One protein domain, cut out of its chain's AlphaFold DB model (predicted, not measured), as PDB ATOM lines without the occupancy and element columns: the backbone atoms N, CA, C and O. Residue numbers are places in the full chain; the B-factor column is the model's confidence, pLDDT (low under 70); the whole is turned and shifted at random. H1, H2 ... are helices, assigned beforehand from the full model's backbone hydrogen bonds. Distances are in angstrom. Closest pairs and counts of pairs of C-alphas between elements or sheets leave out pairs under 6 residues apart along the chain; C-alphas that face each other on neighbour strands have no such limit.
ATOM      1  N   PHE A   2      -7.830  11.015 118.223       92.56
ATOM      2  CA  PHE A   2      -6.523  11.704 118.291       92.56
ATOM      3  C   PHE A   2      -5.317  10.891 117.783       92.56
ATOM      4  O   PHE A   2      -4.508  11.399 117.005       92.56
ATOM      5  N   LYS A   3      -5.209   9.613 118.168       93.69
ATOM      6  CA  LYS A   3      -4.093   8.730 117.775       93.69
ATOM      7  C   LYS A   3      -3.996   8.560 116.252       93.69
ATOM      8  O   LYS A   3      -2.926   8.719 115.679       93.69
ATOM      9  N   SER A   4      -5.125   8.343 115.579       91.81
ATOM     10  CA  SER A   4      -5.170   8.145 114.124       91.81
ATOM     11  C   SER A   4      -4.826   9.418 113.341       91.81
ATOM     12  O   SER A   4      -4.080   9.360 112.365       91.81
ATOM     13  N   ILE A   5      -5.325  10.583 113.777       95.88
ATOM     14  CA  ILE A   5      -5.039  11.866 113.112       95.88
ATOM     15  C   ILE A   5      -3.552  12.211 113.236       95.88
ATOM     16  O   ILE A   5      -2.919  12.576 112.243       95.88
ATOM     17  N   THR A   6      -2.985  12.057 114.434       96.19
ATOM     18  CA  THR A   6      -1.563  12.335 114.681       96.19
ATOM     19  C   THR A   6      -0.656  11.367 113.929       96.19
ATOM     20  O   THR A   6       0.274  11.820 113.267       96.19
ATOM     21  N   ALA A   7      -0.964  10.066 113.923       94.75
ATOM     22  CA  ALA A   7      -0.223   9.078 113.138       94.75
ATOM     23  C   ALA A   7      -0.217   9.428 111.640       94.75
ATOM     24  O   ALA A   7       0.841   9.449 111.007       94.75
ATOM     25  N   ARG A   8      -1.381   9.790 111.079       94.12
ATOM     26  CA  ARG A   8      -1.499  10.192 109.669       94.12
ATOM     27  C   ARG A   8      -0.641  11.416 109.351       94.12
ATOM     28  O   ARG A   8       0.053  11.429 108.337       94.12
ATOM     29  N   GLU A   9      -0.671  12.431 110.210       96.75
ATOM     30  CA  GLU A   9       0.090  13.662 109.990       96.75
ATOM     31  C   GLU A   9       1.603  13.448 110.141       96.75
ATOM     32  O   GLU A   9       2.383  13.993 109.358       96.75
ATOM     33  N   ILE A  10       2.030  12.601 111.082       95.81
ATOM     34  CA  ILE A  10       3.439  12.222 111.249       95.81
ATOM     35  C   ILE A  10       3.933  11.463 110.021       95.81
ATOM     36  O   ILE A  10       4.971  11.822 109.468       95.81
ATOM     37  N   PHE A  11       3.183  10.473 109.532       95.12
ATOM     38  CA  PHE A  11       3.553   9.747 108.317       95.12
ATOM     39  C   PHE A  11       3.612  10.651 107.084       95.12
ATOM     40  O   PHE A  11       4.507  10.480 106.256       95.12
ATOM     41  N   ARG A  12       2.721  11.646 106.985       95.50
ATOM     42  CA  ARG A  12       2.736  12.644 105.906       95.50
ATOM     43  C   ARG A  12       3.972  13.545 105.969       95.50
ATOM     44  O   ARG A  12       4.609  13.769 104.946       95.50
ATOM     45  N   ARG A  13       4.321  14.062 107.153       97.56
ATOM     46  CA  ARG A  13       5.460  14.984 107.338       97.56
ATOM     47  C   ARG A  13       6.814  14.279 107.375       97.56
ATOM     48  O   ARG A  13       7.826  14.888 107.033       97.56
ATOM     49  N   LYS A  14       6.857  13.023 107.826       96.62
ATOM     50  CA  LYS A  14       8.074  12.216 108.001       96.62
ATOM     51  C   LYS A  14       7.876  10.797 107.439       96.62
ATOM     52  O   LYS A  14       7.809   9.835 108.206       96.62
ATOM     53  N   PRO A  15       7.878  10.621 106.103       93.94
ATOM     54  CA  PRO A  15       7.668   9.312 105.470       93.94
ATOM     55  C   PRO A  15       8.675   8.232 105.895       93.94
ATOM     56  O   PRO A  15       8.366   7.042 105.866       93.94
ATOM     57  N   ALA A  16       9.875   8.631 106.336       95.38
ATOM     58  CA  ALA A  16      10.878   7.718 106.883       95.38
ATOM     59  C   ALA A  16      10.364   6.909 108.086       95.38
ATOM     60  O   ALA A  16      10.686   5.731 108.187       95.38
ATOM     61  N   VAL A  17       9.513   7.500 108.930       93.69
ATOM     62  CA  VAL A  17       8.919   6.822 110.092       93.69
ATOM     63  C   VAL A  17       8.048   5.649 109.642       93.69
ATOM     64  O   VAL A  17       8.183   4.547 110.160       93.69
ATOM     65  N   LYS A  18       7.215   5.846 108.611       91.12
ATOM     66  CA  LYS A  18       6.377   4.777 108.046       91.12
ATOM     67  C   LYS A  18       7.215   3.624 107.479       91.12
ATOM     68  O   LYS A  18       6.813   2.472 107.596       91.12
ATOM     69  N   ARG A  19       8.378   3.929 106.883       91.00
ATOM     70  CA  ARG A  19       9.312   2.908 106.368       91.00
ATOM     71  C   ARG A  19       9.936   2.085 107.492       91.00
ATOM     72  O   ARG A  19       9.957   0.869 107.387       91.00
ATOM     73  N   VAL A  20      10.399   2.737 108.562       91.75
ATOM     74  CA  VAL A  20      10.984   2.053 109.733       91.75
ATOM     75  C   VAL A  20       9.959   1.156 110.427       91.75
ATOM     76  O   VAL A  20      10.300   0.071 110.879       91.75
ATOM     77  N   LEU A  21       8.694   1.579 110.465       89.81
ATOM     78  CA  LEU A  21       7.594   0.785 111.014       89.81
ATOM     79  C   LEU A  21       7.048  -0.267 110.035       89.81
ATOM     80  O   LEU A  21       6.044  -0.902 110.337       89.81
ATOM     81  N   TRP A  22       7.664  -0.439 108.859       86.38
ATOM     82  CA  TRP A  22       7.240  -1.400 107.830       86.38
ATOM     83  C   TRP A  22       5.763  -1.267 107.424       86.38
ATOM     84  O   TRP A  22       5.101  -2.244 107.090       86.38
ATOM     85  N   GLY A  23       5.227  -0.042 107.456       77.31
ATOM     86  CA  GLY A  23       3.810   0.220 107.183       77.31
ATOM     87  C   GLY A  23       2.848  -0.155 108.318       77.31
ATOM     88  O   GLY A  23       1.643  -0.054 108.117       77.31
ATOM     89  N   GLY A  24       3.365  -0.545 109.483       84.62
ATOM     90  CA  GLY A  24       2.596  -0.812 110.693       84.62
ATOM     91  C   GLY A  24       2.096   0.445 111.409       84.62
ATOM     92  O   GLY A  24       2.151   1.570 110.902       84.62
ATOM     93  N   GLU A  25       1.589   0.235 112.619       87.12
ATOM     94  CA  GLU A  25       0.954   1.276 113.420       87.12
ATOM     95  C   GLU A  25       1.972   2.160 114.143       87.12
ATOM     96  O   GLU A  25       3.029   1.711 114.579       87.12
ATOM     97  N   PHE A  26       1.646   3.448 114.268       92.50
ATOM     98  CA  PHE A  26       2.501   4.411 114.970       92.50
ATOM     99  C   PHE A  26       2.315   4.377 116.493       92.50
ATOM    100  O   PHE A  26       3.256   4.614 117.242       92.50
ATOM    101  N   TRP A  27       1.092   4.115 116.952       92.56
ATOM    102  CA  TRP A  27       0.744   4.028 118.366       92.56
ATOM    103  C   TRP A  27       0.350   2.589 118.693       92.56
ATOM    104  O   TRP A  27      -0.176   1.914 117.817       92.56
ATOM    105  N   SER A  28       0.520   2.152 119.945       88.94
ATOM    106  CA  SER A  28      -0.110   0.911 120.422       88.94
ATOM    107  C   SER A  28      -1.636   1.013 120.354       88.94
ATOM    108  O   SER A  28      -2.164   2.120 120.267       88.94
ATOM    109  N   ASP A  29      -2.370  -0.093 120.465       86.56
ATOM    110  CA  ASP A  29      -3.840  -0.056 120.494       86.56
ATOM    111  C   ASP A  29      -4.383   0.647 121.749       86.56
ATOM    112  O   ASP A  29      -5.255   1.522 121.685       86.56
ATOM    113  N   GLY A  30      -3.798   0.337 122.908       88.62
ATOM    114  CA  GLY A  30      -4.249   0.816 124.214       88.62
ATOM    115  C   GLY A  30      -3.971   2.297 124.491       88.62
ATOM    116  O   GLY A  30      -3.133   2.944 123.865       88.62
ATOM    117  N   TYR A  31      -4.673   2.857 125.471       89.94
ATOM    118  CA  TYR A  31      -4.367   4.170 126.038       89.94
ATOM    119  C   TYR A  31      -4.687   4.177 127.535       89.94
ATOM    120  O   TYR A  31      -5.492   3.374 128.007       89.94
ATOM    121  N   TYR A  32      -4.056   5.084 128.277       88.94
ATOM    122  CA  TYR A  32      -4.394   5.363 129.667       88.94
ATOM    123  C   TYR A  32      -5.063   6.729 129.767       88.94
ATOM    124  O   TYR A  32      -4.616   7.692 129.145       88.94
ATOM    125  N   VAL A  33      -6.134   6.802 130.553       89.38
ATOM    126  CA  VAL A  33      -6.860   8.037 130.843       89.38
ATOM    127  C   VAL A  33      -7.223   8.070 132.324       89.38
ATOM    128  O   VAL A  33      -7.659   7.070 132.891       89.38
ATOM    129  N   ALA A  34      -7.028   9.221 132.954       87.75
ATOM    130  CA  ALA A  34      -7.434   9.472 134.328       87.75
ATOM    131  C   ALA A  34      -7.811  10.943 134.492       87.75
ATOM    132  O   ALA A  34      -7.397  11.796 133.703       87.75
ATOM    133  N   THR A  35      -8.603  11.236 135.519       88.25
ATOM    134  CA  THR A  35      -8.890  12.610 135.920       88.25
ATOM    135  C   THR A  35      -7.641  13.250 136.520       88.25
ATOM    136  O   THR A  35      -6.839  12.599 137.191       88.25
ATOM    137  N   VAL A  36      -7.469  14.545 136.269       80.81
ATOM    138  CA  VAL A  36      -6.393  15.329 136.874       80.81
ATOM    139  C   VAL A  36      -6.829  15.824 138.254       80.81
ATOM    140  O   VAL A  36      -7.969  16.241 138.441       80.81
ATOM    141  N   GLY A  37      -5.921  15.770 139.223       80.69
ATOM    142  CA  GLY A  37      -6.143  16.242 140.587       80.69
ATOM    143  C   GLY A  37      -4.829  16.280 141.359       80.69
ATOM    144  O   GLY A  37      -3.848  15.671 140.941       80.69
ATOM    145  N   GLU A  38      -4.803  16.973 142.495       72.44
ATOM    146  CA  GLU A  38      -3.582  17.197 143.290       72.44
ATOM    147  C   GLU A  38      -2.898  15.892 143.746       72.44
ATOM    148  O   GLU A  38      -1.686  15.841 143.917       72.44
ATOM    149  N   ARG A  39      -3.665  14.799 143.873       66.50
ATOM    150  CA  ARG A  39      -3.170  13.457 144.233       66.50
ATOM    151  C   ARG A  39      -3.011  12.503 143.042       66.50
ATOM    152  O   ARG A  39      -2.922  11.293 143.247       66.50
ATOM    153  N   ALA A  40      -3.029  13.004 141.806       66.69
ATOM    154  CA  ALA A  40      -2.815  12.165 140.631       66.69
ATOM    155  C   ALA A  40      -1.435  11.491 140.717       66.69
ATOM    156  O   ALA A  40      -0.401  12.150 140.818       66.69
ATOM    157  N   ASN A  41      -1.430  10.157 140.724       76.38
ATOM    158  CA  ASN A  41      -0.240   9.370 141.022       76.38
ATOM    159  C   ASN A  41       0.505   8.984 139.738       76.38
ATOM    160  O   ASN A  41       0.052   8.120 138.981       76.38
ATOM    161  N   TRP A  42       1.683   9.575 139.532       85.56
ATOM    162  CA  TRP A  42       2.602   9.245 138.438       85.56
ATOM    163  C   TRP A  42       2.963   7.758 138.357       85.56
ATOM    164  O   TRP A  42       3.135   7.230 137.258       85.56
ATOM    165  N   GLN A  43       2.972   7.050 139.490       88.38
ATOM    166  CA  GLN A  43       3.255   5.613 139.538       88.38
ATOM    167  C   GLN A  43       2.254   4.799 138.707       88.38
ATOM    168  O   GLN A  43       2.581   3.717 138.224       88.38
ATOM    169  N   THR A  44       1.020   5.285 138.531       87.50
ATOM    170  CA  THR A  44       0.019   4.597 137.705       87.50
ATOM    171  C   THR A  44       0.346   4.718 136.220       87.50
ATOM    172  O   THR A  44       0.219   3.735 135.491       87.50
ATOM    173  N   VAL A  45       0.814   5.890 135.781       88.44
ATOM    174  CA  VAL A  45       1.250   6.122 134.395       88.44
ATOM    175  C   VAL A  45       2.491   5.288 134.092       88.44
ATOM    176  O   VAL A  45       2.513   4.579 133.089       88.44
ATOM    177  N   GLU A  46       3.484   5.292 134.987       89.88
ATOM    178  CA  GLU A  46       4.676   4.442 134.857       89.88
ATOM    179  C   GLU A  46       4.304   2.971 134.734       89.88
ATOM    180  O   GLU A  46       4.752   2.283 133.821       89.88
ATOM    181  N   ARG A  47       3.429   2.490 135.617       90.69
ATOM    182  CA  ARG A  47       2.993   1.098 135.611       90.69
ATOM    183  C   ARG A  47       2.199   0.741 134.357       90.69
ATOM    184  O   ARG A  47       2.275  -0.397 133.901       90.69
ATOM    185  N   TYR A  48       1.424   1.679 133.814       89.56
ATOM    186  CA  TYR A  48       0.764   1.494 132.526       89.56
ATOM    187  C   TYR A  48       1.803   1.309 131.417       89.56
ATOM    188  O   TYR A  48       1.731   0.310 130.708       89.56
ATOM    189  N   VAL A  49       2.800   2.196 131.326       89.06
ATOM    190  CA  VAL A  49       3.870   2.130 130.316       89.06
ATOM    191  C   VAL A  49       4.712   0.860 130.464       89.06
ATOM    192  O   VAL A  49       4.929   0.171 129.476       89.06
ATOM    193  N   GLN A  50       5.121   0.494 131.681       90.38
ATOM    194  CA  GLN A  50       5.907  -0.720 131.951       90.38
ATOM    195  C   GLN A  50       5.171  -2.011 131.572       90.38
ATOM    196  O   GLN A  50       5.804  -3.012 131.251       90.38
ATOM    197  N   ARG A  51       3.835  -2.004 131.632       87.31
ATOM    198  CA  ARG A  51       3.007  -3.140 131.213       87.31
ATOM    199  C   ARG A  51       2.676  -3.138 129.721       87.31
ATOM    200  O   ARG A  51       2.175  -4.144 129.229       87.31
ATOM    201  N   GLN A  52       2.929  -2.047 128.995       83.56
ATOM    202  CA  GLN A  52       2.808  -2.052 127.537       83.56
ATOM    203  C   GLN A  52       3.924  -2.915 126.931       83.56
ATOM    204  O   GLN A  52       5.066  -2.869 127.380       83.56
TER     205      GLN A  52
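AT A GLANCE: This is residues 2 to 52 of the 65 residues of the protein "Y1_Tnp domain-containing protein" of Nitrospira sp (UniProt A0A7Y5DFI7). What is the shape? The longest helix, H1, makes a corner with the short helix H2 at one end of the model, and a long link with no named element leads to the other end, where residues 35 to 43 stick out and the chain folds back as a separate helix, H3. How much is printed, and of what? There are 51 residues with three named helices in the order H1, H2, H3 and no named strand: all helix. How compact is it? It is only just loose, close to extended, with a radius of gyration of the C-alphas of 14.6 A and spans of 40 by 20 by 14 A.

IN THESE COORDINATES: Where is the longest helix? H1 is residues 2 to 13, 16.6 A from first to last C-alpha, beginning at C-alpha 2 (-6.523, 11.704, 118.291). Where are the others? H2 is residues 15 to 20. H3 is residues 42 to 51, 14.3 A long, ending at C-alpha 51 (3.007, -3.140, 131.213).

HOW THE PARTS SIT: How does H1 meet H2? They only just touch, only at the corner by their tight link, with 3 pairs of C-alphas within 8 A, and H1 does so with residues 10 to 11 alone. The closest C-alphas, of Phe 11 and Lys 18, are 5.7 A apart. Their lines are about perpendicular, at 74 degrees. What of H3? It is apart from H1 and from H2. Are the helix backbones complete? In H1, H2 and H3 every O i to N i+4 pair is within hydrogen-bond range.

THE WHOLE: How far does it reach? The C-alphas farthest apart, of Arg 19 and Glu 38, are 41.6 A apart. Is there a cut or a long link? The printed part has no cut, and the link from H2 to H3, residues 21 to 41, is long. Where is confidence low? Residues 39 to 40 are under 70, and the mean pLDDT of the printed part is 88.7.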